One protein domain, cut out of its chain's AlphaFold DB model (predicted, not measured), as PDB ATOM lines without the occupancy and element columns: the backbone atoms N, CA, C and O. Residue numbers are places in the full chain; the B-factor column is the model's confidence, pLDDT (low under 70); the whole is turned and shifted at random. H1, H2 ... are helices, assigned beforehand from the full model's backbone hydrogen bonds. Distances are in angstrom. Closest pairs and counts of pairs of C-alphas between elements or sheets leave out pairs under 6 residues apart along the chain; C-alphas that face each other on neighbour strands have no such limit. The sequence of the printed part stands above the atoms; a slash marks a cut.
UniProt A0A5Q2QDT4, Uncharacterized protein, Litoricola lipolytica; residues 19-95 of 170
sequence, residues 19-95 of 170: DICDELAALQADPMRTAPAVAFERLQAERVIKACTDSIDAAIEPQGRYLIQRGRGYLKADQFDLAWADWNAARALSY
ATOM      1  N   ASP A  19     -33.902  26.344 -34.764       92.75
ATOM      2  CA  ASP A  19     -32.986  27.482 -34.796       92.75
ATOM      3  C   ASP A  19     -32.396  27.801 -33.409       92.75
ATOM      4  O   ASP A  19     -32.612  27.089 -32.427       92.75
ATOM      5  N   ILE A  20     -31.628  28.892 -33.320       96.62
ATOM      6  CA  ILE A  20     -30.958  29.307 -32.079       96.62
ATOM      7  C   ILE A  20     -31.969  29.677 -30.976       96.62
ATOM      8  O   ILE A  20     -31.674  29.464 -29.800       96.62
ATOM      9  N   CYS A  21     -33.145  30.223 -31.308       98.06
ATOM     10  CA  CYS A  21     -34.193  30.466 -30.312       98.06
ATOM     11  C   CYS A  21     -34.654  29.127 -29.718       98.06
ATOM     12  O   CYS A  21     -34.611  28.955 -28.495       98.06
ATOM     13  N   ASP A  22     -34.954  28.150 -30.583       97.88
ATOM     14  CA  ASP A  22     -35.400  26.813 -30.183       97.88
ATOM     15  C   ASP A  22     -34.365  26.111 -29.284       97.88
ATOM     16  O   ASP A  22     -34.706  25.605 -28.211       97.88
ATOM     17  N   GLU A  23     -33.084  26.138 -29.661       97.88
ATOM     18  CA  GLU A  23     -31.991  25.532 -28.886       97.88
ATOM     19  C   GLU A  23     -31.804  26.151 -27.497       97.88
ATOM     20  O   GLU A  23     -31.389  25.467 -26.557       97.88
ATOM     21  N   LEU A  24     -32.078  27.449 -27.351       98.50
ATOM     22  CA  LEU A  24     -31.887  28.165 -26.094       98.50
ATOM     23  C   LEU A  24     -33.109  28.108 -25.179       98.50
ATOM     24  O   LEU A  24     -32.960  28.319 -23.971       98.50
ATOM     25  N   ALA A  25     -34.304  27.867 -25.724       98.50
ATOM     26  CA  ALA A  25     -35.539  28.171 -25.014       98.50
ATOM     27  C   ALA A  25     -36.704  27.202 -25.243       98.50
ATOM     28  O   ALA A  25     -37.776  27.450 -24.679       98.50
ATOM     29  N   ALA A  26     -36.532  26.091 -25.964       98.25
ATOM     30  CA  ALA A  26     -37.592  25.095 -26.130       98.25
ATOM     31  C   ALA A  26     -38.214  24.674 -24.783       98.25
ATOM     32  O   ALA A  26     -37.520  24.379 -23.800       98.25
ATOM     33  N   LEU A  27     -39.547  24.671 -24.736       97.81
ATOM     34  CA  LEU A  27     -40.338  24.341 -23.554       97.81
ATOM     35  C   LEU A  27     -40.669  22.847 -23.548       97.81
ATOM     36  O   LEU A  27     -41.169  22.324 -24.534       97.81
ATOM     37  N   GLN A  28     -40.443  22.165 -22.423       96.25
ATOM     38  CA  GLN A  28     -40.728  20.728 -22.300       96.25
ATOM     39  C   GLN A  28     -42.197  20.386 -22.556       96.25
ATOM     40  O   GLN A  28     -42.490  19.380 -23.190       96.25
ATOM     41  N   ALA A  29     -43.102  21.244 -22.089       96.81
ATOM     42  CA  ALA A  29     -44.532  21.075 -22.276       96.81
ATOM     43  C   ALA A  29     -45.015  21.345 -23.706       96.81
ATOM     44  O   ALA A  29     -46.168  21.060 -23.997       96.81
ATOM     45  N   ASP A  30     -44.186  21.905 -24.590       97.69
ATOM     46  CA  ASP A  30     -44.607  22.236 -25.948       97.69
ATOM     47  C   ASP A  30     -44.598  20.983 -26.847       97.69
ATOM     48  O   ASP A  30     -43.514  20.484 -27.167       97.69
ATOM     49  N   PRO A  31     -45.770  20.477 -27.291       94.88
ATOM     50  CA  PRO A  31     -45.840  19.303 -28.158       94.88
ATOM     51  C   PRO A  31     -45.300  19.575 -29.570       94.88
ATOM     52  O   PRO A  31     -45.031  18.638 -30.315       94.88
ATOM     53  N   MET A  32     -45.139  20.847 -29.950       94.81
ATOM     54  CA  MET A  32     -44.639  21.276 -31.257       94.81
ATOM     55  C   MET A  32     -43.167  21.718 -31.220       94.81
ATOM     56  O   MET A  32     -42.664  22.254 -32.212       94.81
ATOM     57  N   ARG A  33     -42.455  21.502 -30.102       94.69
ATOM     58  CA  ARG A  33     -41.037  21.873 -29.974       94.69
ATOM     59  C   ARG A  33     -40.167  21.192 -31.035       94.69
ATOM     60  O   ARG A  33     -40.293  19.999 -31.301       94.69
ATOM     61  N   THR A  34     -39.219  21.942 -31.580       95.00
ATOM     62  CA  THR A  34     -38.277  21.494 -32.623       95.00
ATOM     63  C   THR A  34     -36.893  21.145 -32.067       95.00
ATOM     64  O   THR A  34     -36.101  20.505 -32.752       95.00
ATOM     65  N   ALA A  35     -36.607  21.513 -30.813       96.25
ATOM     66  CA  ALA A  35     -35.334  21.275 -30.132       96.25
ATOM     67  C   ALA A  35     -35.518  20.558 -28.774       96.25
ATOM     68  O   ALA A  35     -36.635  20.484 -28.236       96.25
ATOM     69  N   PRO A  36     -34.436  19.995 -28.194       96.69
ATOM     70  CA  PRO A  36     -34.449  19.487 -26.825       96.69
ATOM     71  C   PRO A  36     -34.868  20.565 -25.823       96.69
ATOM     72  O   PRO A  36     -34.433  21.709 -25.906       96.69
ATOM     73  N   ALA A  37     -35.698  20.191 -24.849       97.12
ATOM     74  CA  ALA A  37     -36.207  21.139 -23.868       97.12
ATOM     75  C   ALA A  37     -35.095  21.725 -22.978       97.12
ATOM     76  O   ALA A  37     -34.233  21.003 -22.468       97.12
ATOM     77  N   VAL A  38     -35.176  23.031 -22.716       98.25
ATOM     78  CA  VAL A  38     -34.257  23.750 -21.825       98.25
ATOM     79  C   VAL A  38     -34.966  24.079 -20.516       98.25
ATOM     80  O   VAL A  38     -35.975  24.790 -20.500       98.25
ATOM     81  N   ALA A  39     -34.429  23.572 -19.405       97.44
ATOM     82  CA  ALA A  39     -34.961  23.836 -18.065       97.44
ATOM     83  C   ALA A  39     -34.935  25.339 -17.738       97.44
ATOM     84  O   ALA A  39     -33.998  26.043 -18.121       97.44
ATOM     85  N   PHE A  40     -35.950  25.831 -17.025       96.19
ATOM     86  CA  PHE A  40     -36.126  27.264 -16.758       96.19
ATOM     87  C   PHE A  40     -34.948  27.877 -15.979       96.19
ATOM     88  O   PHE A  40     -34.514  29.003 -16.232       96.19
ATOM     89  N   GLU A  41     -34.355  27.108 -15.070       96.88
ATOM     90  CA  GLU A  41     -33.206  27.505 -14.255       96.88
ATOM     91  C   GLU A  41     -31.979  27.802 -15.121       96.88
ATOM     92  O   GLU A  41     -31.186  28.675 -14.774       96.88
ATOM     93  N   ARG A  42     -31.861  27.118 -16.268       97.69
ATOM     94  CA  ARG A  42     -30.734  27.212 -17.205       97.69
ATOM     95  C   ARG A  42     -30.893  28.303 -18.264       97.69
ATOM     96  O   ARG A  42     -29.945  28.541 -19.013       97.69
ATOM     97  N   LEU A  43     -32.049  28.962 -18.342       98.31
ATOM     98  CA  LEU A  43     -32.261  30.037 -19.309       98.31
ATOM     99  C   LEU A  43     -31.328  31.219 -19.032       98.31
ATOM    100  O   LEU A  43     -31.238  31.713 -17.907       98.31
ATOM    101  N   GLN A  44     -30.682  31.704 -20.091       98.38
ATOM    102  CA  GLN A  44     -29.933  32.960 -20.092       98.38
ATOM    103  C   GLN A  44     -30.828  34.025 -20.728       98.38
ATOM    104  O   GLN A  44     -30.925  34.084 -21.953       98.38
ATOM    105  N   ALA A  45     -31.514  34.814 -19.894       98.44
ATOM    106  CA  ALA A  45     -32.633  35.661 -20.314       98.44
ATOM    107  C   ALA A  45     -32.304  36.559 -21.515       98.44
ATOM    108  O   ALA A  45     -32.970  36.466 -22.541       98.44
ATOM    109  N   GLU A  46     -31.227  37.347 -21.439       98.56
ATOM    110  CA  GLU A  46     -30.824  38.262 -22.518       98.56
ATOM    111  C   GLU A  46     -30.551  37.533 -23.841       98.56
ATOM    112  O   GLU A  46     -30.957  37.993 -24.908       98.56
ATOM    113  N   ARG A  47     -29.904  36.360 -23.784       98.62
ATOM    114  CA  ARG A  47     -29.606  35.564 -24.983       98.62
ATOM    115  C   ARG A  47     -30.866  34.986 -25.607       98.62
ATOM    116  O   ARG A  47     -30.980  35.007 -26.828       98.62
ATOM    117  N   VAL A  48     -31.789  34.488 -24.783       98.81
ATOM    118  CA  VAL A  48     -33.090  33.973 -25.235       98.81
ATOM    119  C   VAL A  48     -33.891  35.092 -25.891       98.81
ATOM    120  O   VAL A  48     -34.333  34.943 -27.026       98.81
ATOM    121  N   ILE A  49     -34.028  36.234 -25.208       98.88
ATOM    122  CA  ILE A  49     -34.792  37.383 -25.704       98.88
ATOM    123  C   ILE A  49     -34.239  37.849 -27.048       98.88
ATOM    124  O   ILE A  49     -35.009  38.031 -27.993       98.88
ATOM    125  N   LYS A  50     -32.912  37.990 -27.152       98.75
ATOM    126  CA  LYS A  50     -32.263  38.393 -28.398       98.75
ATOM    127  C   LYS A  50     -32.499  37.373 -29.511       98.75
ATOM    128  O   LYS A  50     -33.020  37.746 -30.553       98.75
ATOM    129  N   ALA A  51     -32.150  36.103 -29.293       98.62
ATOM    130  CA  ALA A  51     -32.247  35.072 -30.327       98.62
ATOM    131  C   ALA A  51     -33.682  34.903 -30.841       98.62
ATOM    132  O   ALA A  51     -33.902  34.832 -32.043       98.62
ATOM    133  N   CYS A  52     -34.666  34.897 -29.942       98.69
ATOM    134  CA  CYS A  52     -36.063  34.761 -30.334       98.69
ATOM    135  C   CYS A  52     -36.624  36.018 -30.999       98.69
ATOM    136  O   CYS A  52     -37.483  35.900 -31.864       98.69
ATOM    137  N   THR A  53     -36.134  37.209 -30.649       98.69
ATOM    138  CA  THR A  53     -36.474  38.432 -31.392       98.69
ATOM    139  C   THR A  53     -35.909  38.377 -32.805       98.69
ATOM    140  O   THR A  53     -36.667  38.576 -33.746       98.69
ATOM    141  N   ASP A  54     -34.640  37.985 -32.964       98.25
ATOM    142  CA  ASP A  54     -34.025  37.805 -34.283       98.25
ATOM    143  C   ASP A  54     -34.819  36.780 -35.134       98.25
ATOM    144  O   ASP A  54     -35.077  37.025 -36.313       98.25
ATOM    145  N   SER A  55     -35.268  35.660 -34.544       97.56
ATOM    146  CA  SER A  55     -36.112  34.662 -35.229       97.56
ATOM    147  C   SER A  55     -37.510  35.183 -35.584       97.56
ATOM    148  O   SER A  55     -38.029  34.838 -36.644       97.56
ATOM    149  N   ILE A  56     -38.131  36.000 -34.727       97.56
ATOM    150  CA  ILE A  56     -39.430  36.636 -35.008       97.56
ATOM    151  C   ILE A  56     -39.296  37.627 -36.167       97.56
ATOM    152  O   ILE A  56     -40.109  37.584 -37.086       97.56
ATOM    153  N   ASP A  57     -38.262  38.466 -36.152       97.31
ATOM    154  CA  ASP A  57     -38.030  39.489 -37.176       97.31
ATOM    155  C   ASP A  57     -37.673  38.874 -38.540       97.31
ATOM    156  O   ASP A  57     -37.994  39.435 -39.588       97.31
ATOM    157  N   ALA A  58     -37.018  37.709 -38.541       95.69
ATOM    158  CA  ALA A  58     -36.674  36.974 -39.754       95.69
ATOM    159  C   ALA A  58     -37.818  36.097 -40.298       95.69
ATOM    160  O   ALA A  58     -37.735  35.618 -41.435       95.69
ATOM    161  N   ALA A  59     -38.862  35.836 -39.507       92.31
ATOM    162  CA  ALA A  59     -39.947  34.955 -39.912       92.31
ATOM    163  C   ALA A  59     -40.852  35.624 -40.958       92.31
ATOM    164  O   ALA A  59     -41.287  36.761 -40.801       92.31
ATOM    165  N   ILE A  60     -41.183  34.883 -42.022       91.88
ATOM    166  CA  ILE A  60     -42.133  35.347 -43.051       91.88
ATOM    167  C   ILE A  60     -43.545  35.470 -42.463       91.88
ATOM    168  O   ILE A  60     -44.277  36.393 -42.803       91.88
ATOM    169  N   GLU A  61     -43.908  34.545 -41.575       89.94
ATOM    170  CA  GLU A  61     -45.206  34.494 -40.903       89.94
ATOM    171  C   GLU A  61     -45.016  34.411 -39.383       89.94
ATOM    172  O   GLU A  61     -44.025  33.824 -38.932       89.94
ATOM    173  N   PRO A  62     -45.960  34.926 -38.575       90.38
ATOM    174  CA  PRO A  62     -45.895  34.816 -37.124       90.38
ATOM    175  C   PRO A  62     -45.816  33.358 -36.657       90.38
ATOM    176  O   PRO A  62     -46.668  32.533 -36.984       90.38
ATOM    177  N   GLN A  63     -44.814  33.051 -35.835       94.31
ATOM    178  CA  GLN A  63     -44.613  31.715 -35.280       94.31
ATOM    179  C   GLN A  63     -44.859  31.729 -33.772       94.31
ATOM    180  O   GLN A  63     -44.070  32.290 -33.007       94.31
ATOM    181  N   GLY A  64     -45.924  31.053 -33.331       96.94
ATOM    182  CA  GLY A  64     -46.286  30.964 -31.912       96.94
ATOM    183  C   GLY A  64     -45.153  30.438 -31.027       96.94
ATOM    184  O   GLY A  64     -44.947  30.954 -29.931       96.94
ATOM    185  N   ARG A  65     -44.347  29.492 -31.529       96.62
ATOM    186  CA  ARG A  65     -43.214  28.921 -30.783       96.62
ATOM    187  C   ARG A  65     -42.206  29.975 -30.320       96.62
ATOM    188  O   ARG A  65     -41.802  29.946 -29.162       96.62
ATOM    189  N   TYR A  66     -41.856  30.940 -31.174       98.38
ATOM    190  CA  TYR A  66     -40.868  31.964 -30.821       98.38
ATOM    191  C   TYR A  66     -41.412  32.941 -29.784       98.38
ATOM    192  O   TYR A  66     -40.671  33.370 -28.904       98.38
ATOM    193  N   LEU A  67     -42.713  33.233 -29.830       98.75
ATOM    194  CA  LEU A  67     -43.388  34.042 -28.816       98.75
ATOM    195  C   LEU A  67     -43.394  33.331 -27.458       98.75
ATOM    196  O   LEU A  67     -43.018  33.923 -26.451       98.75
ATOM    197  N   ILE A  68     -43.724  32.033 -27.413       98.62
ATOM    198  CA  ILE A  68     -43.643  31.242 -26.172       98.62
ATOM    199  C   ILE A  68     -42.239  31.307 -25.578       98.62
ATOM    200  O   ILE A  68     -42.070  31.594 -24.393       98.62
ATOM    201  N   GLN A  69     -41.236  31.055 -26.410       98.69
ATOM    202  CA  GLN A  69     -39.842  30.961 -26.005       98.69
ATOM    203  C   GLN A  69     -39.260  32.311 -25.572       98.69
ATOM    204  O   GLN A  69     -38.629  32.388 -24.515       98.69
ATOM    205  N   ARG A  70     -39.550  33.396 -26.303       98.81
ATOM    206  CA  ARG A  70     -39.185  34.756 -25.891       98.81
ATOM    207  C   ARG A  70     -39.880  35.145 -24.590       98.81
ATOM    208  O   ARG A  70     -39.216  35.654 -23.688       98.81
ATOM    209  N   GLY A  71     -41.154  34.790 -24.436       98.56
ATOM    210  CA  GLY A  71     -41.893  34.980 -23.193       98.56
ATOM    211  C   GLY A  71     -41.251  34.271 -21.994       98.56
ATOM    212  O   GLY A  71     -41.216  34.832 -20.902       98.56
ATOM    213  N   ARG A  72     -40.640  33.089 -22.175       98.19
ATOM    214  CA  ARG A  72     -39.833  32.447 -21.112       98.19
ATOM    215  C   ARG A  72     -38.585  33.258 -20.758       98.19
ATOM    216  O   ARG A  72     -38.219  33.320 -19.586       98.19
ATOM    217  N   GLY A  73     -37.939  33.865 -21.754       98.56
ATOM    218  CA  GLY A  73     -36.823  34.789 -21.556       98.56
ATOM    219  C   GLY A  73     -37.236  36.028 -20.761       98.56
ATOM    220  O   GLY A  73     -36.583  36.354 -19.773       98.56
ATOM    221  N   TYR A  74     -38.355  36.655 -21.126       98.62
ATOM    222  CA  TYR A  74     -38.925  37.783 -20.386       98.62
ATOM    223  C   TYR A  74     -39.305  37.413 -18.954       98.62
ATOM    224  O   TYR A  74     -38.949  38.138 -18.030       98.62
ATOM    225  N   LEU A  75     -39.936  36.253 -18.747       96.25
ATOM    226  CA  LEU A  75     -40.237  35.746 -17.408       96.25
ATOM    227  C   LEU A  75     -38.962  35.585 -16.565       96.25
ATOM    228  O   LEU A  75     -38.941  35.967 -15.403       96.25
ATOM    229  N   LYS A  76     -37.880  35.050 -17.148       96.75
ATOM    230  CA  LYS A  76     -36.582  34.890 -16.470       96.75
ATOM    231  C   LYS A  76     -35.916  36.228 -16.113       96.75
ATOM    232  O   LYS A  76     -35.079  36.249 -15.216       96.75
ATOM    233  N   ALA A  77     -36.253  37.302 -16.825       97.62
ATOM    234  CA  ALA A  77     -35.783  38.666 -16.580       97.62
ATOM    235  C   ALA A  77     -36.744  39.497 -15.707       97.62
ATOM    236  O   ALA A  77     -36.585  40.713 -15.644       97.62
ATOM    237  N   ASP A  78     -37.761  38.877 -15.097       94.88
ATOM    238  CA  ASP A  78     -38.817  39.553 -14.329       94.88
ATOM    239  C   ASP A  78     -39.613  40.600 -15.145       94.88
ATOM    240  O   ASP A  78     -40.237  41.514 -14.606       94.88
ATOM    241  N   GLN A  79     -39.637  40.458 -16.475       96.62
ATOM    242  CA  GLN A  79     -40.378  41.317 -17.404       96.62
ATOM    243  C   GLN A  79     -41.763  40.725 -17.699       96.62
ATOM    244  O   GLN A  79     -42.090  40.374 -18.836       96.62
ATOM    245  N   PHE A  80     -42.581  40.586 -16.652       92.69
ATOM    246  CA  PHE A  80     -43.856  39.861 -16.702       92.69
ATOM    247  C   PHE A  80     -44.837  40.392 -17.756       92.69
ATOM    248  O   PHE A  80     -45.434  39.589 -18.468       92.69
ATOM    249  N   ASP A  81     -44.959  41.713 -17.916       95.19
ATOM    250  CA  ASP A  81     -45.873  42.313 -18.900       95.19
ATOM    251  C   ASP A  81     -45.524  41.903 -20.340       95.19
ATOM    252  O   ASP A  81     -46.409  41.619 -21.151       95.19
ATOM    253  N   LEU A  82     -44.226  41.814 -20.653       98.19
ATOM    254  CA  LEU A  82     -43.747  41.390 -21.970       98.19
ATOM    255  C   LEU A  82     -43.953  39.889 -22.186       98.19
ATOM    256  O   LEU A  82     -44.387  39.478 -23.262       98.19
ATOM    257  N   ALA A  83     -43.704  39.073 -21.157       97.88
ATOM    258  CA  ALA A  83     -44.000  37.643 -21.204       97.88
ATOM    259  C   ALA A  83     -45.496  37.395 -21.455       97.88
ATOM    260  O   ALA A  83     -45.866  36.615 -22.332       97.88
ATOM    261  N   TRP A  84     -46.355  38.121 -20.735       96.31
ATOM    262  CA  TRP A  84     -47.804  38.040 -20.870       96.31
ATOM    263  C   TRP A  84     -48.279  38.441 -22.268       96.31
ATOM    264  O   TRP A  84     -49.135  37.767 -22.850       96.31
ATOM    265  N   ALA A  85     -47.723  39.520 -22.825       98.31
ATOM    266  CA  ALA A  85     -48.032  39.964 -24.179       98.31
ATOM    267  C   ALA A  85     -47.676  38.889 -25.221       98.31
ATOM    268  O   ALA A  85     -48.518  38.541 -26.051       98.31
ATOM    269  N   ASP A  86     -46.477  38.310 -25.132       98.75
ATOM    270  CA  ASP A  86     -46.024  37.259 -26.045       98.75
ATOM    271  C   ASP A  86     -46.892  35.994 -25.951       98.75
ATOM    272  O   ASP A  86     -47.302  35.439 -26.973       98.75
ATOM    273  N   TRP A  87     -47.238  35.546 -24.743       98.44
ATOM    274  CA  TRP A  87     -48.082  34.360 -24.572       98.44
ATOM    275  C   TRP A  87     -49.509  34.573 -25.081       98.44
ATOM    276  O   TRP A  87     -50.081  33.670 -25.690       98.44
ATOM    277  N   ASN A  88     -50.078  35.770 -24.913       98.31
ATOM    278  CA  ASN A  88     -51.379  36.089 -25.505       98.31
ATOM    279  C   ASN A  88     -51.320  36.174 -27.032       98.31
ATOM    280  O   ASN A  88     -52.251  35.716 -27.693       98.31
ATOM    281  N   ALA A  89     -50.234  36.700 -27.602       98.56
ATOM    282  CA  ALA A  89     -50.030  36.684 -29.045       98.56
ATOM    283  C   ALA A  89     -49.904  35.243 -29.575       98.56
ATOM    284  O   ALA A  89     -50.550  34.898 -30.561       98.56
ATOM    285  N   ALA A  90     -49.171  34.363 -28.883       98.62
ATOM    286  CA  ALA A  90     -49.101  32.941 -29.227       98.62
ATOM    287  C   ALA A  90     -50.477  32.254 -29.141       98.62
ATOM    288  O   ALA A  90     -50.829  31.461 -30.015       98.62
ATOM    289  N   ARG A  91     -51.286  32.598 -28.130       98.19
ATOM    290  CA  ARG A  91     -52.663  32.104 -27.984       98.19
ATOM    291  C   ARG A  91     -53.565  32.574 -29.124       98.19
ATOM    292  O   ARG A  91     -54.370  31.795 -29.618       98.19
ATOM    293  N   ALA A  92     -53.416  33.820 -29.573       98.25
ATOM    294  CA  ALA A  92     -54.156  34.357 -30.719       98.25
ATOM    295  C   ALA A  92     -53.808  33.648 -32.042       98.25
ATOM    296  O   ALA A  92     -54.624  33.635 -32.960       98.25
ATOM    297  N   LEU A  93     -52.630  33.023 -32.119       97.44
ATOM    298  CA  LEU A  93     -52.218  32.141 -33.216       97.44
ATOM    299  C   LEU A  93     -52.665  30.681 -33.020       97.44
ATOM    300  O   LEU A  93     -52.264  29.814 -33.794       97.44
ATOM    301  N   SER A  94     -53.456  30.388 -31.982       96.62
ATOM    302  CA  SER A  94     -53.861  29.031 -31.592       96.62
ATOM    303  C   SER A  94     -52.672  28.090 -31.355       96.62
ATOM    304  O   SER A  94     -52.753  26.894 -31.635       96.62
ATOM    305  N   TYR A  95     -51.545  28.618 -30.865       97.69
ATOM    306  CA  TYR A  95     -50.366  27.802 -30.592       97.69
ATOM    307  C   TYR A  95     -50.584  26.973 -29.309       97.69
ATOM    308  O   TYR A  95     -50.759  27.575 -28.246       97.69
TER     309      TYR A  95
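This is residues 19 to 95 of the 170 residues of an uncharacterized protein of Litoricola lipolytica (UniProt A0A5Q2QDT4). Three helices of similar length, H2, H3 and H4, stand side by side, each running opposite to the one before it, with H3 in the middle between H2 and H4. The short helix H1 packs at a slant on H2 and H3, and a long unnamed stretch, residues 26 to 44, loops round from H1 back to the beginning of H2. The printed part has 77 residues, with four named helices in the order H1, H2, H3, H4 and no named strand, and its class is all helix. It is compact, with a radius of gyration of the C-alphas of 10.9 A, and its outline is rounded, with spans of 29 by 26 by 23 A.

H2, the longest helix by residues, holds residues 45 to 58 and measures 19.9 A from first to last C-alpha; C-alpha 45 is at (-32.633, 35.661, -20.314). H3 holds residues 64 to 76, 18.7 A long. H4 holds residues 80 to 92, 18.2 A long, and its last C-alpha, that of Ala 92, is at (-54.156, 34.357, -30.719). H1 is short, residues 20 to 25, and its first C-alpha, that of Ile 20, is at (-30.958, 29.307, -32.079).

H2 touches H3, the hub, which touches the three other helices. H2 and H3 form a helical hairpin at a shallow tilt of 23 degrees, opposite ways; their closest C-alphas, those of Ala 45 and Gly 73, are 4.5 A apart. H3 and H4 form a second helical hairpin and touch at a shallow tilt of 14 degrees, opposite ways, with the C-alphas of Gly 71 and Ala 83 closest at 3.9 A. H1 and H2 form a third helical hairpin and touch at a steep tilt of 43 degrees, opposite ways; their closest C-alphas, those of Cys 21 and Cys 52, are 4.7 A apart. H1 also touches H3, at a steep tilt of 54 degrees and the same way, with the C-alphas of Ala 25 and Gln 69 closest at 5.2 A. The helix packing is part aligned, part crossed: of these four pairs, two are at a shallow tilt. H4 is apart from H1 and from H2. In H1, H2, H3 and H4 every O i to N i+4 pair is within hydrogen-bond range.

The two C-alphas farthest apart, those of Glu 41 and Ile 60, are 31.2 A from each other, and the first and last printed C-alphas, those of Asp 19 and Tyr 95, are 17.9 A apart. The printed part has no cut. The link from H1 to H2 is long, with 19 residues between them, and its C-alphas lie 7 to 15 A from the mean of the C-alphas. The links from H2 to H3 and from H3 to H4 are tight. The mean pLDDT of the printed part is 97.1, and no printed residue is under 70.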